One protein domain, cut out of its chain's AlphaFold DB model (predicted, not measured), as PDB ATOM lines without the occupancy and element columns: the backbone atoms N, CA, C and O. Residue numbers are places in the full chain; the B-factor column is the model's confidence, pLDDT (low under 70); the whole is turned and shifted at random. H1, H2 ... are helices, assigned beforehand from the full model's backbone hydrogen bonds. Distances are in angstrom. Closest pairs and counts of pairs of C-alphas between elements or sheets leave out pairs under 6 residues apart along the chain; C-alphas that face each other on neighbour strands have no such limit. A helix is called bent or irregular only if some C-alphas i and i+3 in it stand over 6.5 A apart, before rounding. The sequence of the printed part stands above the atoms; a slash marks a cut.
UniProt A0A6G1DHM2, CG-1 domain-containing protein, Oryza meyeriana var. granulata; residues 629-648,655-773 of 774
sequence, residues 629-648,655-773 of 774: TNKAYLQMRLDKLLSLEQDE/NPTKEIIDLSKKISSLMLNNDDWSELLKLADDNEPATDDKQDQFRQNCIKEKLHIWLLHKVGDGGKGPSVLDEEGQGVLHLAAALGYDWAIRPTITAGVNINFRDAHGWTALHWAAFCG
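This is residues 629 to 648 and 655 to 773 of the 774 residues of the protein "CG-1 domain-containing protein" of Oryza meyeriana var. granulata (UniProt A0A6G1DHM2). Four nearly aligned helices, H1, H4, H6 and H5, pack side by side in a ring, with H2 on the H4 and H6 side and H7 on H5. The long H4 packs on H1, H2 and H6 with its later residues, from 703 to 712, and its earlier part, from residue 692, reaches past H2 and H6 toward the loop from H3. The printed part has 139 residues, with seven named helices in the order H1 to H7 and no named strand, an all-helix class. It is compact, with a radius of gyration of the C-alphas of 15.6 A and spans of 46 by 37 by 28 A.

Find C-alpha 629 at (-16.645, 91.956, 26.061); from there H1 runs 21.2 A to residue 643. H2, residues 658 to 671, covers 20.1 A, and H3 is residues 677 to 680. Look for C-alpha 692 at (-13.968, 80.542, 20.065), where H4 begins its 32.7 A run to residue 714. H5 is residues 732 to 739, H6 residues 742 to 750, and H7 residues 765 to 772, ending at C-alpha (-23.644, 98.549, 17.501).

H1 touches H4, and of H4 residues 703 to 710 alone touch H1, closest at C-alphas 639 and 703, 6.2 A. H1 touches H5 at C-alphas 638 and 735, 6.2 A, opposite ways. H5 and H6 form a helical hairpin, closest at C-alphas 733 and 745, 6.5 A. H6 touches H4 at C-alphas 748 and 711, 6.9 A, and H2 at C-alphas 747 and 667, 5.2 A. H7 touches H5, closest at C-alphas 765 and 734, 4.3 A, while H3 and H4 are near each other. Every O i to N i+4 pair is within hydrogen-bond range in H1, H2, H4, H5 and H7, and 3 of 5 in the only just irregular H6, where C-alphas 743 and 746 are 6.51 A apart; H3 is too short for such a pair, and its one O i to N i+3 pair is not within range.

The C-alphas farthest apart, of Asn 655 and Pro 689, are 47.1 A apart. Residues 649 to 654 are not printed, and C-alphas 648 and 655 stand 17.4 A apart across the cut. The links H3 to H4, H4 to H5 and H6 to H7 are long. Look at residues 672 to 696 and 715 to 722 for pLDDT under 70, among 42 such residues.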
ATOM      1  N   THR A 629     -15.964  91.851  24.758       52.34
ATOM      2  CA  THR A 629     -16.645  91.956  26.061       52.34
ATOM      3  C   THR A 629     -18.126  92.326  25.959       52.34
ATOM      4  O   THR A 629     -18.931  91.918  26.794       52.34
ATOM      5  N   ASN A 630     -18.503  93.095  24.936       65.88
ATOM      6  CA  ASN A 630     -19.814  93.737  24.861       65.88
ATOM      7  C   ASN A 630     -20.849  92.791  24.234       65.88
ATOM      8  O   ASN A 630     -22.002  92.780  24.660       65.88
ATOM      9  N   LYS A 631     -20.409  91.919  23.312       77.38
ATOM     10  CA  LYS A 631     -21.199  90.789  22.797       77.38
ATOM     11  C   LYS A 631     -21.605  89.854  23.940       77.38
ATOM     12  O   LYS A 631     -22.787  89.570  24.092       77.38
ATOM     13  N   ALA A 632     -20.652  89.464  24.791       79.00
ATOM     14  CA  ALA A 632     -20.908  88.593  25.939       79.00
ATOM     15  C   ALA A 632     -21.859  89.228  26.977       79.00
ATOM     16  O   ALA A 632     -22.765  88.558  27.470       79.00
ATOM     17  N   TYR A 633     -21.711  90.524  27.278       81.75
ATOM     18  CA  TYR A 633     -22.615  91.242  28.190       81.75
ATOM     19  C   TYR A 633     -24.052  91.345  27.647       81.75
ATOM     20  O   TYR A 633     -25.008  91.081  28.378       81.75
ATOM     21  N   LEU A 634     -24.220  91.665  26.358       85.81
ATOM     22  CA  LEU A 634     -25.536  91.711  25.708       85.81
ATOM     23  C   LEU A 634     -26.172  90.315  25.582       85.81
ATOM     24  O   LEU A 634     -27.370  90.176  25.816       85.81
ATOM     25  N   GLN A 635     -25.380  89.276  25.288       85.94
ATOM     26  CA  GLN A 635     -25.824  87.877  25.319       85.94
ATOM     27  C   GLN A 635     -26.311  87.477  26.717       85.94
ATOM     28  O   GLN A 635     -27.395  86.921  26.835       85.94
ATOM     29  N   MET A 636     -25.554  87.799  27.772       85.81
ATOM     30  CA  MET A 636     -25.921  87.509  29.164       85.81
ATOM     31  C   MET A 636     -27.218  88.218  29.583       85.81
ATOM     32  O   MET A 636     -28.046  87.619  30.265       85.81
ATOM     33  N   ARG A 637     -27.426  89.476  29.172       88.19
ATOM     34  CA  ARG A 637     -28.673  90.210  29.456       88.19
ATOM     35  C   ARG A 637     -29.869  89.640  28.697       88.19
ATOM     36  O   ARG A 637     -30.922  89.454  29.300       88.19
ATOM     37  N   LEU A 638     -29.693  89.274  27.425       90.12
ATOM     38  CA  LEU A 638     -30.727  88.585  26.649       90.12
ATOM     39  C   LEU A 638     -31.068  87.213  27.253       90.12
ATOM     40  O   LEU A 638     -32.242  86.890  27.398       90.12
ATOM     41  N   ASP A 639     -30.064  86.441  27.668       88.44
ATOM     42  CA  ASP A 639     -30.254  85.152  28.337       88.44
ATOM     43  C   ASP A 639     -31.008  85.299  29.671       88.44
ATOM     44  O   ASP A 639     -31.997  84.601  29.895       88.44
ATOM     45  N   LYS A 640     -30.622  86.282  30.504       86.62
ATOM     46  CA  LYS A 640     -31.331  86.630  31.748       86.62
ATOM     47  C   LYS A 640     -32.790  87.004  31.467       86.62
ATOM     48  O   LYS A 640     -33.671  86.498  32.153       86.62
ATOM     49  N   LEU A 641     -33.053  87.864  30.478       87.06
ATOM     50  CA  LEU A 641     -34.402  88.322  30.128       87.06
ATOM     51  C   LEU A 641     -35.301  87.165  29.659       87.06
ATOM     52  O   LEU A 641     -36.451  87.080  30.081       87.06
ATOM     53  N   LEU A 642     -34.771  86.243  28.849       85.69
ATOM     54  CA  LEU A 642     -35.505  85.056  28.388       85.69
ATOM     55  C   LEU A 642     -35.744  84.020  29.502       85.69
ATOM     56  O   LEU A 642     -36.702  83.253  29.429       85.69
ATOM     57  N   SER A 643     -34.900  84.004  30.537       81.94
ATOM     58  CA  SER A 643     -35.035  83.129  31.712       81.94
ATOM     59  C   SER A 643     -35.829  83.743  32.878       81.94
ATOM     60  O   SER A 643     -36.151  83.026  33.821       81.94
ATOM     61  N   LEU A 644     -36.168  85.039  32.840       62.44
ATOM     62  CA  LEU A 644     -36.688  85.782  34.001       62.44
ATOM     63  C   LEU A 644     -38.113  85.393  34.442       62.44
ATOM     64  O   LEU A 644     -38.515  85.709  35.556       62.44
ATOM     65  N   GLU A 645     -38.893  84.756  33.565       58.00
ATOM     66  CA  GLU A 645     -40.343  84.564  33.744       58.00
ATOM     67  C   GLU A 645     -40.765  83.089  33.887       58.00
ATOM     68  O   GLU A 645     -41.957  82.790  33.870       58.00
ATOM     69  N   GLN A 646     -39.820  82.147  34.003       54.47
ATOM     70  CA  GLN A 646     -40.116  80.710  33.884       54.47
ATOM     71  C   GLN A 646     -40.977  80.123  35.027       54.47
ATOM     72  O   GLN A 646     -41.640  79.105  34.819       54.47
ATOM     73  N   ASP A 647     -41.034  80.781  36.191       42.75
ATOM     74  CA  ASP A 647     -41.677  80.258  37.409       42.75
ATOM     75  C   ASP A 647     -43.211  80.452  37.490       42.75
ATOM     76  O   ASP A 647     -43.877  79.713  38.214       42.75
ATOM     77  N   GLU A 648     -43.820  81.386  36.741       49.78
ATOM     78  CA  GLU A 648     -45.286  81.619  36.786       49.78
ATOM     79  C   GLU A 648     -46.089  80.784  35.755       49.78
ATOM     80  O   GLU A 648     -47.322  80.807  35.725       49.78
ATOM     81  N   ASN A 655     -57.303  76.319  27.197       56.00
ATOM     82  CA  ASN A 655     -57.888  76.590  25.870       56.00
ATOM     83  C   ASN A 655     -57.158  77.654  25.010       56.00
ATOM     84  O   ASN A 655     -57.673  78.760  24.836       56.00
ATOM     85  N   PRO A 656     -56.009  77.321  24.381       63.31
ATOM     86  CA  PRO A 656     -55.428  78.163  23.333       63.31
ATOM     87  C   PRO A 656     -56.391  78.310  22.141       63.31
ATOM     88  O   PRO A 656     -57.001  77.338  21.691       63.31
ATOM     89  N   THR A 657     -56.523  79.527  21.609       72.44
ATOM     90  CA  THR A 657     -57.385  79.798  20.448       72.44
ATOM     91  C   THR A 657     -56.778  79.250  19.153       72.44
ATOM     92  O   THR A 657     -55.571  79.022  19.052       72.44
ATOM     93  N   LYS A 658     -57.604  79.086  18.110       74.06
ATOM     94  CA  LYS A 658     -57.129  78.683  16.771       74.06
ATOM     95  C   LYS A 658     -56.065  79.646  16.218       74.06
ATOM     96  O   LYS A 658     -55.145  79.203  15.541       74.06
ATOM     97  N   GLU A 659     -56.171  80.930  16.548       73.06
ATOM     98  CA  GLU A 659     -55.225  81.988  16.165       73.06
ATOM     99  C   GLU A 659     -53.880  81.836  16.891       73.06
ATOM    100  O   GLU A 659     -52.837  81.879  16.248       73.06
ATOM    101  N   ILE A 660     -53.893  81.549  18.201       74.56
ATOM    102  CA  ILE A 660     -52.684  81.219  18.978       74.56
ATOM    103  C   ILE A 660     -51.989  79.973  18.400       74.56
ATOM    104  O   ILE A 660     -50.765  79.946  18.272       74.56
ATOM    105  N   ILE A 661     -52.759  78.956  17.998       78.19
ATOM    106  CA  ILE A 661     -52.242  77.723  17.375       78.19
ATOM    107  C   ILE A 661     -51.642  77.984  15.980       78.19
ATOM    108  O   ILE A 661     -50.686  77.316  15.591       78.19
ATOM    109  N   ASP A 662     -52.171  78.940  15.216       81.06
ATOM    110  CA  ASP A 662     -51.618  79.297  13.904       81.06
ATOM    111  C   ASP A 662     -50.360  80.175  14.033       81.06
ATOM    112  O   ASP A 662     -49.339  79.922  13.392       81.06
ATOM    113  N   LEU A 663     -50.376  81.144  14.955       80.19
ATOM    114  CA  LEU A 663     -49.244  82.039  15.195       80.19
ATOM    115  C   LEU A 663     -48.041  81.303  15.801       80.19
ATOM    116  O   LEU A 663     -46.908  81.540  15.390       80.19
ATOM    117  N   SER A 664     -48.277  80.349  16.707       81.06
ATOM    118  CA  SER A 664     -47.228  79.471  17.253       81.06
ATOM    119  C   SER A 664     -46.595  78.567  16.187       81.06
ATOM    120  O   SER A 664     -45.370  78.407  16.173       81.06
ATOM    121  N   LYS A 665     -47.379  78.040  15.234       82.44
ATOM    122  CA  LYS A 665     -46.842  77.339  14.049       82.44
ATOM    123  C   LYS A 665     -46.007  78.263  13.170       82.44
ATOM    124  O   LYS A 665     -44.924  77.874  12.744       82.44
ATOM    125  N   LYS A 666     -46.478  79.489  12.923       84.00
ATOM    126  CA  LYS A 666     -45.768  80.488  12.112       84.00
ATOM    127  C   LYS A 666     -44.435  80.903  12.746       84.00
ATOM    128  O   LYS A 666     -43.427  80.940  12.049       84.00
ATOM    129  N   ILE A 667     -44.401  81.139  14.059       83.38
ATOM    130  CA  ILE A 667     -43.166  81.423  14.814       83.38
ATOM    131  C   ILE A 667     -42.210  80.232  14.763       83.38
ATOM    132  O   ILE A 667     -41.030  80.416  14.486       83.38
ATOM    133  N   SER A 668     -42.717  79.013  14.963       81.94
ATOM    134  CA  SER A 668     -41.895  77.801  14.881       81.94
ATOM    135  C   SER A 668     -41.304  77.615  13.482       81.94
ATOM    136  O   SER A 668     -40.114  77.360  13.367       81.94
ATOM    137  N   SER A 669     -42.084  77.847  12.422       83.69
ATOM    138  CA  SER A 669     -41.607  77.834  11.030       83.69
ATOM    139  C   SER A 669     -40.518  78.887  10.763       83.69
ATOM    140  O   SER A 669     -39.548  78.607  10.072       83.69
ATOM    141  N   LEU A 670     -40.608  80.074  11.377       81.31
ATOM    142  CA  LEU A 670     -39.572  81.113  11.269       81.31
ATOM    143  C   LEU A 670     -38.296  80.809  12.079       81.31
ATOM    144  O   LEU A 670     -37.240  81.352  11.761       81.31
ATOM    145  N   MET A 671     -38.376  79.963  13.114       76.75
ATOM    146  CA  MET A 671     -37.227  79.522  13.927       76.75
ATOM    147  C   MET A 671     -36.567  78.235  13.393       76.75
ATOM    148  O   MET A 671     -35.388  77.982  13.669       76.75
ATOM    149  N   LEU A 672     -37.314  77.427  12.634       68.12
ATOM    150  CA  LEU A 672     -36.957  76.088  12.153       68.12
ATOM    151  C   LEU A 672     -36.767  76.056  10.625       68.12
ATOM    152  O   LEU A 672     -37.428  75.293   9.923       68.12
ATOM    153  N   ASN A 673     -35.833  76.853  10.101       56.44
ATOM    154  CA  ASN A 673     -35.396  76.713   8.707       56.44
ATOM    155  C   ASN A 673     -34.488  75.473   8.539       56.44
ATOM    156  O   ASN A 673     -33.268  75.554   8.645       56.44
ATOM    157  N   ASN A 674     -35.143  74.342   8.268       53.72
ATOM    158  CA  ASN A 674     -34.647  73.040   7.802       53.72
ATOM    159  C   ASN A 674     -33.583  72.275   8.626       53.72
ATOM    160  O   ASN A 674     -33.986  71.391   9.378       53.72
ATOM    161  N   ASP A 675     -32.273  72.501   8.459       52.66
ATOM    162  CA  ASP A 675     -31.285  71.424   8.711       52.66
ATOM    163  C   ASP A 675     -30.458  71.525  10.020       52.66
ATOM    164  O   ASP A 675     -30.426  70.552  10.784       52.66
ATOM    165  N   ASP A 676     -29.843  72.679  10.341       55.19
ATOM    166  CA  ASP A 676     -28.824  72.824  11.416       55.19
ATOM    167  C   ASP A 676     -29.214  72.206  12.774       55.19
ATOM    168  O   ASP A 676     -28.402  71.594  13.473       55.19
ATOM    169  N   TRP A 677     -30.477  72.374  13.180       49.12
ATOM    170  CA  TRP A 677     -30.966  71.991  14.507       49.12
ATOM    171  C   TRP A 677     -30.802  70.496  14.821       49.12
ATOM    172  O   TRP A 677     -30.600  70.136  15.981       49.12
ATOM    173  N   SER A 678     -30.849  69.628  13.806       52.50
ATOM    174  CA  SER A 678     -30.699  68.172  13.980       52.50
ATOM    175  C   SER A 678     -29.235  67.714  14.015       52.50
ATOM    176  O   SER A 678     -28.943  66.570  14.376       52.50
ATOM    177  N   GLU A 679     -28.309  68.582  13.615       51.31
ATOM    178  CA  GLU A 679     -26.867  68.331  13.617       51.31
ATOM    179  C   GLU A 679     -26.216  68.871  14.898       51.31
ATOM    180  O   GLU A 679     -25.394  68.194  15.515       51.31
ATOM    181  N   LEU A 680     -26.694  70.018  15.391       50.19
ATOM    182  CA  LEU A 680     -26.250  70.635  16.645       50.19
ATOM    183  C   LEU A 680     -26.425  69.743  17.883       50.19
ATOM    184  O   LEU A 680     -25.566  69.747  18.760       50.19
ATOM    185  N   LEU A 681     -27.489  68.935  17.936       49.75
ATOM    186  CA  LEU A 681     -27.726  67.964  19.016       49.75
ATOM    187  C   LEU A 681     -26.726  66.791  19.035       49.75
ATOM    188  O   LEU A 681     -26.673  66.069  20.023       49.75
ATOM    189  N   LYS A 682     -25.928  66.604  17.973       55.25
ATOM    190  CA  LYS A 682     -24.834  65.615  17.917       55.25
ATOM    191  C   LYS A 682     -23.506  66.231  18.362       55.25
ATOM    192  O   LYS A 682     -22.759  65.616  19.110       55.25
ATOM    193  N   LEU A 683     -23.259  67.482  17.964       50.53
ATOM    194  CA  LEU A 683     -22.034  68.233  18.271       50.53
ATOM    195  C   LEU A 683     -21.831  68.540  19.769       50.53
ATOM    196  O   LEU A 683     -20.779  69.047  20.144       50.53
ATOM    197  N   ALA A 684     -22.820  68.250  20.620       49.72
ATOM    198  CA  ALA A 684     -22.720  68.373  22.074       49.72
ATOM    199  C   ALA A 684     -22.043  67.168  22.770       49.72
ATOM    200  O   ALA A 684     -21.734  67.271  23.955       49.72
ATOM    201  N   ASP A 685     -21.822  66.049  22.065       48.59
ATOM    202  CA  ASP A 685     -21.251  64.801  22.618       48.59
ATOM    203  C   ASP A 685     -19.742  64.637  22.279       48.59
ATOM    204  O   ASP A 685     -18.980  63.971  22.988       48.59
ATOM    205  N   ASP A 686     -19.272  65.304  21.214       44.19
ATOM    206  CA  ASP A 686     -17.894  65.212  20.707       44.19
ATOM    207  C   ASP A 686     -16.907  66.095  21.497       44.19
ATOM    208  O   ASP A 686     -16.857  67.319  21.354       44.19
ATOM    209  N   ASN A 687     -16.049  65.456  22.299       52.66
ATOM    210  CA  ASN A 687     -15.066  66.100  23.182       52.66
ATOM    211  C   ASN A 687     -13.789  66.593  22.451       52.66
ATOM    212  O   ASN A 687     -12.667  66.269  22.837       52.66
ATOM    213  N   GLU A 688     -13.952  67.406  21.405       47.56
ATOM    214  CA  GLU A 688     -12.858  68.129  20.737       47.56
ATOM    215  C   GLU A 688     -12.700  69.559  21.302       47.56
ATOM    216  O   GLU A 688     -13.704  70.213  21.604       47.56
ATOM    217  N   PRO A 689     -11.472  70.106  21.424       44.81
ATOM    218  CA  PRO A 689     -11.255  71.452  21.953       44.81
ATOM    219  C   PRO A 689     -11.934  72.513  21.074       44.81
ATOM    220  O   PRO A 689     -11.571  72.729  19.915       44.81
ATOM    221  N   ALA A 690     -12.938  73.189  21.636       49.12
ATOM    222  CA  ALA A 690     -13.710  74.202  20.929       49.12
ATOM    223  C   ALA A 690     -12.842  75.411  20.538       49.12
ATOM    224  O   ALA A 690     -12.149  75.996  21.372       49.12
ATOM    225  N   THR A 691     -12.936  75.827  19.272       59.44
ATOM    226  CA  THR A 691     -12.539  77.179  18.867       59.44
ATOM    227  C   THR A 691     -13.537  78.195  19.426       59.44
ATOM    228  O   THR A 691     -14.686  77.848  19.719       59.44
ATOM    229  N   ASP A 692     -13.117  79.455  19.552       57.47
ATOM    230  CA  ASP A 692     -13.968  80.542  20.065       57.47
ATOM    231  C   ASP A 692     -15.277  80.650  19.250       57.47
ATOM    232  O   ASP A 692     -16.367  80.737  19.812       57.47
ATOM    233  N   ASP A 693     -15.187  80.467  17.925       61.06
ATOM    234  CA  ASP A 693     -16.329  80.444  17.001       61.06
ATOM    235  C   ASP A 693     -17.339  79.325  17.316       61.06
ATOM    236  O   ASP A 693     -18.547  79.566  17.332       61.06
ATOM    237  N   LYS A 694     -16.867  78.100  17.616       64.69
ATOM    238  CA  LYS A 694     -17.740  76.973  18.003       64.69
ATOM    239  C   LYS A 694     -18.463  77.269  19.315       64.69
ATOM    240  O   LYS A 694     -19.656  76.991  19.444       64.69
ATOM    241  N   GLN A 695     -17.749  77.841  20.285       63.28
ATOM    242  CA  GLN A 695     -18.320  78.185  21.584       63.28
ATOM    243  C   GLN A 695     -19.377  79.295  21.463       63.28
ATOM    244  O   GLN A 695     -20.416  79.221  22.125       63.28
ATOM    245  N   ASP A 696     -19.156  80.295  20.610       68.12
ATOM    246  CA  ASP A 696     -20.130  81.359  20.369       68.12
ATOM    247  C   ASP A 696     -21.334  80.895  19.538       68.12
ATOM    248  O   ASP A 696     -22.458  81.313  19.830       68.12
ATOM    249  N   GLN A 697     -21.147  79.973  18.586       73.12
ATOM    250  CA  GLN A 697     -22.263  79.334  17.883       73.12
ATOM    251  C   GLN A 697     -23.153  78.553  18.862       73.12
ATOM    252  O   GLN A 697     -24.372  78.721  18.857       73.12
ATOM    253  N   PHE A 698     -22.557  77.767  19.767       72.50
ATOM    254  CA  PHE A 698     -23.292  77.041  20.809       72.50
ATOM    255  C   PHE A 698     -24.108  77.984  21.715       72.50
ATOM    256  O   PHE A 698     -25.292  77.740  21.956       72.50
ATOM    257  N   ARG A 699     -23.521  79.111  22.152       72.81
ATOM    258  CA  ARG A 699     -24.238  80.152  22.919       72.81
ATOM    259  C   ARG A 699     -25.405  80.743  22.132       72.81
ATOM    260  O   ARG A 699     -26.494  80.895  22.684       72.81
ATOM    261  N   GLN A 700     -25.203  81.065  20.852       80.81
ATOM    262  CA  GLN A 700     -26.262  81.603  19.998       80.81
ATOM    263  C   GLN A 700     -27.425  80.611  19.857       80.81
ATOM    264  O   GLN A 700     -28.580  81.022  19.942       80.81
ATOM    265  N   ASN A 701     -27.134  79.316  19.717       79.31
ATOM    266  CA  ASN A 701     -28.145  78.266  19.591       79.31
ATOM    267  C   ASN A 701     -28.958  78.072  20.883       79.31
ATOM    268  O   ASN A 701     -30.181  77.970  20.816       79.31
ATOM    269  N   CYS A 702     -28.315  78.118  22.055       78.31
ATOM    270  CA  CYS A 702     -29.011  78.085  23.349       78.31
ATOM    271  C   CYS A 702     -29.956  79.295  23.524       78.31
ATOM    272  O   CYS A 702     -31.124  79.139  23.882       78.31
ATOM    273  N   ILE A 703     -29.502  80.504  23.168       85.75
ATOM    274  CA  ILE A 703     -30.350  81.711  23.176       85.75
ATOM    275  C   ILE A 703     -31.505  81.586  22.162       85.75
ATOM    276  O   ILE A 703     -32.622  82.025  22.439       85.75
ATOM    277  N   LYS A 704     -31.267  80.964  20.999       85.38
ATOM    278  CA  LYS A 704     -32.279  80.699  19.962       85.38
ATOM    279  C   LYS A 704     -33.365  79.735  20.458       85.38
ATOM    280  O   LYS A 704     -34.544  79.989  20.224       85.38
ATOM    281  N   GLU A 705     -33.000  78.689  21.198       81.19
ATOM    282  CA  GLU A 705     -33.950  77.763  21.832       81.19
ATOM    283  C   GLU A 705     -34.774  78.463  22.925       81.19
ATOM    284  O   GLU A 705     -36.008  78.448  22.875       81.19
ATOM    285  N   LYS A 706     -34.113  79.172  23.854       85.06
ATOM    286  CA  LYS A 706     -34.793  79.969  24.889       85.06
ATOM    287  C   LYS A 706     -35.767  80.985  24.290       85.06
ATOM    288  O   LYS A 706     -36.890  81.112  24.778       85.06
ATOM    289  N   LEU A 707     -35.384  81.673  23.207       88.12
ATOM    290  CA  LEU A 707     -36.264  82.615  22.513       88.12
ATOM    291  C   LEU A 707     -37.496  81.917  21.927       88.12
ATOM    292  O   LEU A 707     -38.595  82.457  22.030       88.12
ATOM    293  N   HIS A 708     -37.342  80.735  21.321       83.50
ATOM    294  CA  HIS A 708     -38.471  79.995  20.748       83.50
ATOM    295  C   HIS A 708     -39.505  79.653  21.825       83.50
ATOM    296  O   HIS A 708     -40.684  79.971  21.658       83.50
ATOM    297  N   ILE A 709     -39.056  79.102  22.956       81.81
ATOM    298  CA  ILE A 709     -39.907  78.757  24.105       81.81
ATOM    299  C   ILE A 709     -40.597  80.011  24.673       81.81
ATOM    300  O   ILE A 709     -41.814  80.017  24.875       81.81
ATOM    301  N   TRP A 710     -39.845  81.095  24.881       86.06
ATOM    302  CA  TRP A 710     -40.363  82.339  25.456       86.06
ATOM    303  C   TRP A 710     -41.389  83.040  24.545       86.06
ATOM    304  O   TRP A 710     -42.453  83.453  25.013       86.06
ATOM    305  N   LEU A 711     -41.134  83.111  23.231       85.12
ATOM    306  CA  LEU A 711     -42.087  83.669  22.261       85.12
ATOM    307  C   LEU A 711     -43.368  82.831  22.164       85.12
ATOM    308  O   LEU A 711     -44.459  83.401  22.110       85.12
ATOM    309  N   LEU A 712     -43.258  81.496  22.174       79.94
ATOM    310  CA  LEU A 712     -44.423  80.605  22.186       79.94
ATOM    311  C   LEU A 712     -45.309  80.834  23.415       79.94
ATOM    312  O   LEU A 712     -46.533  80.830  23.285       79.94
ATOM    313  N   HIS A 713     -44.713  81.084  24.585       74.69
ATOM    314  CA  HIS A 713     -45.468  81.426  25.788       74.69
ATOM    315  C   HIS A 713     -46.134  82.810  25.681       74.69
ATOM    316  O   HIS A 713     -47.340  82.936  25.903       74.69
ATOM    317  N   LYS A 714     -45.390  83.851  25.272       75.62
ATOM    318  CA  LYS A 714     -45.904  85.235  25.218       75.62
ATOM    319  C   LYS A 714     -47.011  85.479  24.191       75.62
ATOM    320  O   LYS A 714     -47.778  86.425  24.359       75.62
ATOM    321  N   VAL A 715     -47.170  84.614  23.188       69.31
ATOM    322  CA  VAL A 715     -48.334  84.638  22.279       69.31
ATOM    323  C   VAL A 715     -49.662  84.338  22.994       69.31
ATOM    324  O   VAL A 715     -50.708  84.801  22.543       69.31
ATOM    325  N   GLY A 716     -49.649  83.617  24.121       60.41
ATOM    326  CA  GLY A 716     -50.850  83.383  24.932       60.41
ATOM    327  C   GLY A 716     -51.235  84.541  25.865       60.41
ATOM    328  O   GLY A 716     -52.360  84.576  26.363       60.41
ATOM    329  N   ASP A 717     -50.330  85.493  26.115       61.25
ATOM    330  CA  ASP A 717     -50.410  86.439  27.238       61.25
ATOM    331  C   ASP A 717     -51.208  87.722  26.909       61.25
ATOM    332  O   ASP A 717     -50.682  88.833  26.775       61.25
ATOM    333  N   GLY A 718     -52.525  87.548  26.749       54.34
ATOM    334  CA  GLY A 718     -53.533  88.590  27.000       54.34
ATOM    335  C   GLY A 718     -53.443  89.885  26.179       54.34
ATOM    336  O   GLY A 718     -53.998  90.899  26.596       54.34
ATOM    337  N   GLY A 719     -52.744  89.885  25.042       53.41
ATOM    338  CA  GLY A 719     -52.577  91.066  24.186       53.41
ATOM    339  C   GLY A 719     -51.507  92.070  24.642       53.41
ATOM    340  O   GLY A 719     -51.403  93.138  24.046       53.41
ATOM    341  N   LYS A 720     -50.686  91.745  25.653       57.03
ATOM    342  CA  LYS A 720     -49.461  92.514  25.970       57.03
ATOM    343  C   LYS A 720     -48.307  92.174  25.017       57.03
ATOM    344  O   LYS A 720     -47.462  93.024  24.724       57.03
ATOM    345  N   GLY A 721     -48.299  90.931  24.531       60.59
ATOM    346  CA  GLY A 721     -47.274  90.387  23.644       60.59
ATOM    347  C   GLY A 721     -45.881  90.320  24.293       60.59
ATOM    348  O   GLY A 721     -45.734  90.569  25.491       60.59
ATOM    349  N   PRO A 722     -44.829  90.031  23.508       67.44
ATOM    350  CA  PRO A 722     -43.448  89.938  23.988       67.44
ATOM    351  C   PRO A 722     -42.788  91.314  24.245       67.44
ATOM    352  O   PRO A 722     -41.589  91.500  24.048       67.44
ATOM    353  N   SER A 723     -43.571  92.303  24.683       77.75
ATOM    354  CA  SER A 723     -43.176  93.709  24.870       77.75
ATOM    355  C   SER A 723     -42.501  93.966  26.232       77.75
ATOM    356  O   SER A 723     -42.691  95.020  26.837       77.75
ATOM    357  N   VAL A 724     -41.771  92.977  26.754       81.12
ATOM    358  CA  VAL A 724     -41.100  93.032  28.065       81.12
ATOM    359  C   VAL A 724     -39.769  93.783  27.937       81.12
ATOM    360  O   VAL A 724     -39.111  93.694  26.900       81.12
ATOM    361  N   LEU A 725     -39.384  94.519  28.983       85.25
ATOM    362  CA  LEU A 725     -38.098  95.210  29.130       85.25
ATOM    363  C   LEU A 725     -37.321  94.600  30.311       85.25
ATOM    364  O   LEU A 725     -37.949  94.156  31.273       85.25
ATOM    365  N   ASP A 726     -35.989  94.593  30.252       82.94
ATOM    366  CA  ASP A 726     -35.124  94.214  31.377       82.94
ATOM    367  C   ASP A 726     -34.879  95.364  32.381       82.94
ATOM    368  O   ASP A 726     -35.484  96.434  32.289       82.94
ATOM    369  N   GLU A 727     -34.006  95.132  33.370       80.38
ATOM    370  CA  GLU A 727     -33.688  96.083  34.455       80.38
ATOM    371  C   GLU A 727     -33.086  97.395  33.930       80.38
ATOM    372  O   GLU A 727     -33.318  98.464  34.490       80.38
ATOM    373  N   GLU A 728     -32.305  97.318  32.847       78.56
ATOM    374  CA  GLU A 728     -31.745  98.475  32.148       78.56
ATOM    375  C   GLU A 728     -32.724  99.065  31.107       78.56
ATOM    376  O   GLU A 728     -32.374  99.967  30.340       78.56
ATOM    377  N   GLY A 729     -33.971  98.587  31.101       84.50
ATOM    378  CA  GLY A 729     -35.084  99.131  30.337       84.50
ATOM    379  C   GLY A 729     -35.135  98.694  28.875       84.50
ATOM    380  O   GLY A 729     -35.800  99.369  28.090       84.50
ATOM    381  N   GLN A 730     -34.459  97.607  28.489       89.06
ATOM    382  CA  GLN A 730     -34.330  97.147  27.102       89.06
ATOM    383  C   GLN A 730     -35.051  95.814  26.875       89.06
ATOM    384  O   GLN A 730     -34.841  94.832  27.576       89.06
ATOM    385  N   GLY A 731     -35.918  95.767  25.864       89.19
ATOM    386  CA  GLY A 731     -36.619  94.537  25.481       89.19
ATOM    387  C   GLY A 731     -35.862  93.668  24.481       89.19
ATOM    388  O   GLY A 731     -34.973  94.157  23.783       89.19
ATOM    389  N   VAL A 732     -36.291  92.407  24.344       91.06
ATOM    390  CA  VAL A 732     -35.688  91.367  23.479       91.06
ATOM    391  C   VAL A 732     -35.318  91.871  22.078       91.06
ATOM    392  O   VAL A 732     -34.218  91.598  21.604       91.06
ATOM    393  N   LEU A 733     -36.192  92.652  21.430       91.56
ATOM    394  CA  LEU A 733     -35.958  93.179  20.079       91.56
ATOM    395  C   LEU A 733     -34.751  94.140  20.001       91.56
ATOM    396  O   LEU A 733     -34.056  94.167  18.990       91.56
ATOM    397  N   HIS A 734     -34.472  94.898  21.067       92.38
ATOM    398  CA  HIS A 734     -33.327  95.812  21.155       92.38
ATOM    399  C   HIS A 734     -32.020  95.042  21.363       92.38
ATOM    400  O   HIS A 734     -31.040  95.289  20.665       92.38
ATOM    401  N   LEU A 735     -32.027  94.064  22.277       91.31
ATOM    402  CA  LEU A 735     -30.866  93.218  22.570       91.31
ATOM    403  C   LEU A 735     -30.485  92.344  21.366       91.31
ATOM    404  O   LEU A 735     -29.308  92.244  21.026       91.31
ATOM    405  N   ALA A 736     -31.473  91.767  20.673       92.31
ATOM    406  CA  ALA A 736     -31.257  91.023  19.435       92.31
ATOM    407  C   ALA A 736     -30.649  91.901  18.326       92.31
ATOM    408  O   ALA A 736     -29.700  91.480  17.662       92.31
ATOM    409  N   ALA A 737     -31.142  93.132  18.157       92.88
ATOM    410  CA  ALA A 737     -30.619  94.075  17.172       92.88
ATOM    411  C   ALA A 737     -29.191  94.557  17.503       92.88
ATOM    412  O   ALA A 737     -28.338  94.580  16.622       92.88
ATOM    413  N   ALA A 738     -28.894  94.851  18.773       90.44
ATOM    414  CA  ALA A 738     -27.544  95.196  19.236       90.44
ATOM    415  C   ALA A 738     -26.529  94.047  19.026       90.44
ATOM    416  O   ALA A 738     -25.350  94.268  18.733       90.44
ATOM    417  N   LEU A 739     -26.985  92.797  19.154       88.81
ATOM    418  CA  LEU A 739     -26.167  91.612  18.898       88.81
ATOM    419  C   LEU A 739     -25.961  91.332  17.400       88.81
ATOM    420  O   LEU A 739     -24.889  90.847  17.037       88.81
ATOM    421  N   GLY A 740     -26.922  91.675  16.538       88.25
ATOM    422  CA  GLY A 740     -26.955  91.250  15.132       88.25
ATOM    423  C   GLY A 740     -27.616  89.882  14.947       88.25
ATOM    424  O   GLY A 740     -27.124  89.037  14.207       88.25
ATOM    425  N   TYR A 741     -28.676  89.601  15.707       89.75
ATOM    426  CA  TYR A 741     -29.423  88.342  15.642       89.75
ATOM    427  C   TYR A 741     -30.654  88.501  14.741       89.75
ATOM    428  O   TYR A 741     -31.792  88.463  15.208       89.75
ATOM    429  N   ASP A 742     -30.437  88.664  13.434       87.38
ATOM    430  CA  ASP A 742     -31.505  88.909  12.445       87.38
ATOM    431  C   ASP A 742     -32.580  87.813  12.438       87.38
ATOM    432  O   ASP A 742     -33.775  88.082  12.269       87.38
ATOM    433  N   TRP A 743     -32.165  86.571  12.716       87.94
ATOM    434  CA  TRP A 743     -33.048  85.415  12.877       87.94
ATOM    435  C   TRP A 743     -34.073  85.582  14.006       87.94
ATOM    436  O   TRP A 743     -35.131  84.969  13.934       87.94
ATOM    437  N   ALA A 744     -33.808  86.409  15.023       89.81
ATOM    438  CA  ALA A 744     -34.736  86.670  16.126       89.81
ATOM    439  C   ALA A 744     -35.810  87.707  15.753       89.81
ATOM    440  O   ALA A 744     -36.935  87.649  16.247       89.81
ATOM    441  N   ILE A 745     -35.490  88.637  14.847       90.50
ATOM    442  CA  ILE A 745     -36.315  89.815  14.553       90.50
ATOM    443  C   ILE A 745     -37.670  89.420  13.944       90.50
ATOM    444  O   ILE A 745     -38.719  89.830  14.448       90.50
ATOM    445  N   ARG A 746     -37.685  88.578  12.898       87.88
ATOM    446  CA  ARG A 746     -38.935  88.128  12.245       87.88
ATOM    447  C   ARG A 746     -39.857  87.323  13.191       87.88
ATOM    448  O   ARG A 746     -41.049  87.645  13.229       87.88
ATOM    449  N   PRO A 747     -39.372  86.337  13.975       88.06
ATOM    450  CA  PRO A 747     -40.145  85.678  15.032       88.06
ATOM    451  C   PRO A 747     -40.717  86.642  16.078       88.06
ATOM    452  O   PRO A 747     -41.913  86.583  16.357       88.06
ATOM    453  N   THR A 748     -39.909  87.559  16.625       88.62
ATOM    454  CA  THR A 748     -40.346  88.484  17.686       88.62
ATOM    455  C   THR A 748     -41.415  89.470  17.199       88.62
ATOM    456  O   THR A 748     -42.388  89.713  17.915       88.62
ATOM    457  N   ILE A 749     -41.312  89.971  15.961       88.31
ATOM    458  CA  ILE A 749     -42.378  90.780  15.339       88.31
ATOM    459  C   ILE A 749     -43.633  89.931  15.095       88.31
ATOM    460  O   ILE A 749     -44.744  90.371  15.385       88.31
ATOM    461  N   THR A 750     -43.475  88.696  14.605       85.94
ATOM    462  CA  THR A 750     -44.605  87.780  14.352       85.94
ATOM    463  C   THR A 750     -45.366  87.448  15.636       85.94
ATOM    464  O   THR A 750     -46.586  87.339  15.603       85.94
ATOM    465  N   ALA A 751     -44.678  87.357  16.773       83.88
ATOM    466  CA  ALA A 751     -45.282  87.180  18.092       83.88
ATOM    467  C   ALA A 751     -45.995  88.436  18.644       83.88
ATOM    468  O   ALA A 751     -46.602  88.363  19.709       83.88
ATOM    469  N   GLY A 752     -45.950  89.572  17.937       81.62
ATOM    470  CA  GLY A 752     -46.737  90.772  18.238       81.62
ATOM    471  C   GLY A 752     -45.942  91.996  18.706       81.62
ATOM    472  O   GLY A 752     -46.557  93.019  19.004       81.62
ATOM    473  N   VAL A 753     -44.604  91.944  18.766       85.94
ATOM    474  CA  VAL A 753     -43.803  93.137  19.104       85.94
ATOM    475  C   VAL A 753     -43.772  94.102  17.918       85.94
ATOM    476  O   VAL A 753     -43.430  93.732  16.796       85.94
ATOM    477  N   ASN A 754     -44.091  95.371  18.161       84.88
ATOM    478  CA  ASN A 754     -43.975  96.415  17.144       84.88
ATOM    479  C   ASN A 754     -42.489  96.658  16.803       84.88
ATOM    480  O   ASN A 754     -41.682  96.858  17.703       84.88
ATOM    481  N   ILE A 755     -42.118  96.725  15.521       88.88
ATOM    482  CA  ILE A 755     -40.743  97.067  15.100       88.88
ATOM    483  C   ILE A 755     -40.300  98.469  15.572       88.88
ATOM    484  O   ILE A 755     -39.117  98.724  15.781       88.88
ATOM    485  N   ASN A 756     -41.261  99.366  15.812       89.31
ATOM    486  CA  ASN A 756     -41.055 100.688  16.406       89.31
ATOM    487  C   ASN A 756     -41.279 100.711  17.931       89.31
ATOM    488  O   ASN A 756     -41.478 101.786  18.501       89.31
ATOM    489  N   PHE A 757     -41.285  99.548  18.595       89.00
ATOM    490  CA  PHE A 757     -41.215  99.464  20.055       89.00
ATOM    491  C   PHE A 757     -39.972 100.212  20.554       89.00
ATOM    492  O   PHE A 757     -38.959 100.279  19.853       89.00
ATOM    493  N   ARG A 758     -40.095 100.829  21.731       90.81
ATOM    494  CA  ARG A 758     -39.074 101.693  22.319       90.81
ATOM    495  C   ARG A 758     -38.664 101.177  23.685       90.81
ATOM    496  O   ARG A 758     -39.518 100.754  24.463       90.81
ATOM    497  N   ASP A 759     -37.373 101.258  23.960       89.81
ATOM    498  CA  ASP A 759     -36.798 101.047  25.281       89.81
ATOM    499  C   ASP A 759     -37.087 102.236  26.225       89.81
ATOM    500  O   ASP A 759     -37.701 103.239  25.838       89.81
ATOM    501  N   ALA A 760     -36.627 102.145  27.476       86.81
ATOM    502  CA  ALA A 760     -36.789 103.206  28.475       86.81
ATOM    503  C   ALA A 760     -36.111 104.548  28.106       86.81
ATOM    504  O   ALA A 760     -36.450 105.582  28.681       86.81
ATOM    505  N   HIS A 761     -35.195 104.553  27.132       82.88
ATOM    506  CA  HIS A 761     -34.498 105.736  26.614       82.88
ATOM    507  C   HIS A 761     -35.166 106.296  25.343       82.88
ATOM    508  O   HIS A 761     -34.730 107.311  24.797       82.88
ATOM    509  N   GLY A 762     -36.239 105.657  24.863       87.38
ATOM    510  CA  GLY A 762     -36.959 106.027  23.647       87.38
ATOM    511  C   GLY A 762     -36.339 105.490  22.352       87.38
ATOM    512  O   GLY A 762     -36.849 105.813  21.275       87.38
ATOM    513  N   TRP A 763     -35.277 104.685  22.434       89.88
ATOM    514  CA  TRP A 763     -34.594 104.083  21.287       89.88
ATOM    515  C   TRP A 763     -35.367 102.864  20.784       89.88
ATOM    516  O   TRP A 763     -35.912 102.100  21.574       89.88
ATOM    517  N   THR A 764     -35.398 102.658  19.467       93.44
ATOM    518  CA  THR A 764     -35.961 101.439  18.852       93.44
ATOM    519  C   THR A 764     -34.859 100.442  18.499       93.44
ATOM    520  O   THR A 764     -33.678 100.789  18.489       93.44
ATOM    521  N   ALA A 765     -35.229  99.213  18.132       92.56
ATOM    522  CA  ALA A 765     -34.288  98.189  17.668       92.56
ATOM    523  C   ALA A 765     -33.332  98.681  16.555       92.56
ATOM    524  O   ALA A 765     -32.146  98.372  16.587       92.56
ATOM    525  N   LEU A 766     -33.808  99.528  15.631       93.50
ATOM    526  CA  LEU A 766     -32.975 100.121  14.574       93.50
ATOM    527  C   LEU A 766     -31.879 101.057  15.118       93.50
ATOM    528  O   LEU A 766     -30.779 101.085  14.575       93.50
ATOM    529  N   HIS A 767     -32.153 101.795  16.200       88.62
ATOM    530  CA  HIS A 767     -31.147 102.648  16.845       88.62
ATOM    531  C   HIS A 767     -30.046 101.789  17.484       88.62
ATOM    532  O   HIS A 767     -28.868 102.116  17.378       88.62
ATOM    533  N   TRP A 768     -30.426 100.656  18.082       89.56
ATOM    534  CA  TRP A 768     -29.495  99.698  18.681       89.56
ATOM    535  C   TRP A 768     -28.644  98.948  17.646       89.56
ATOM    536  O   TRP A 768     -27.441  98.816  17.854       89.56
ATOM    537  N   ALA A 769     -29.218  98.535  16.508       90.00
ATOM    538  CA  ALA A 769     -28.450  97.981  15.386       90.00
ATOM    539  C   ALA A 769     -27.418  98.992  14.851       90.00
ATOM    540  O   ALA A 769     -26.222  98.699  14.810       90.00
ATOM    541  N   ALA A 770     -27.861 100.218  14.543       87.25
ATOM    542  CA  ALA A 770     -26.991 101.276  14.032       87.25
ATOM    543  C   ALA A 770     -25.869 101.645  15.021       87.25
ATOM    544  O   ALA A 770     -24.710 101.751  14.622       87.25
ATOM    545  N   PHE A 771     -26.182 101.780  16.316       83.12
ATOM    546  CA  PHE A 771     -25.196 102.071  17.362       83.12
ATOM    547  C   PHE A 771     -24.144 100.958  17.514       83.12
ATOM    548  O   PHE A 771     -22.962 101.240  17.719       83.12
ATOM    549  N   CYS A 772     -24.550  99.692  17.394       81.25
ATOM    550  CA  CYS A 772     -23.644  98.549  17.501       81.25
ATOM    551  C   CYS A 772     -22.912  98.199  16.194       81.25
ATOM    552  O   CYS A 772     -22.029  97.339  16.226       81.25
ATOM    553  N   GLY A 773     -23.245  98.844  15.069       81.94
ATOM    554  CA  GLY A 773     -22.702  98.531  13.747       81.94
ATOM    555  C   GLY A 773     -23.172  97.164  13.246       81.94
ATOM    556  O   GLY A 773     -22.360  96.241  13.124       81.94
TER     557      GLY A 773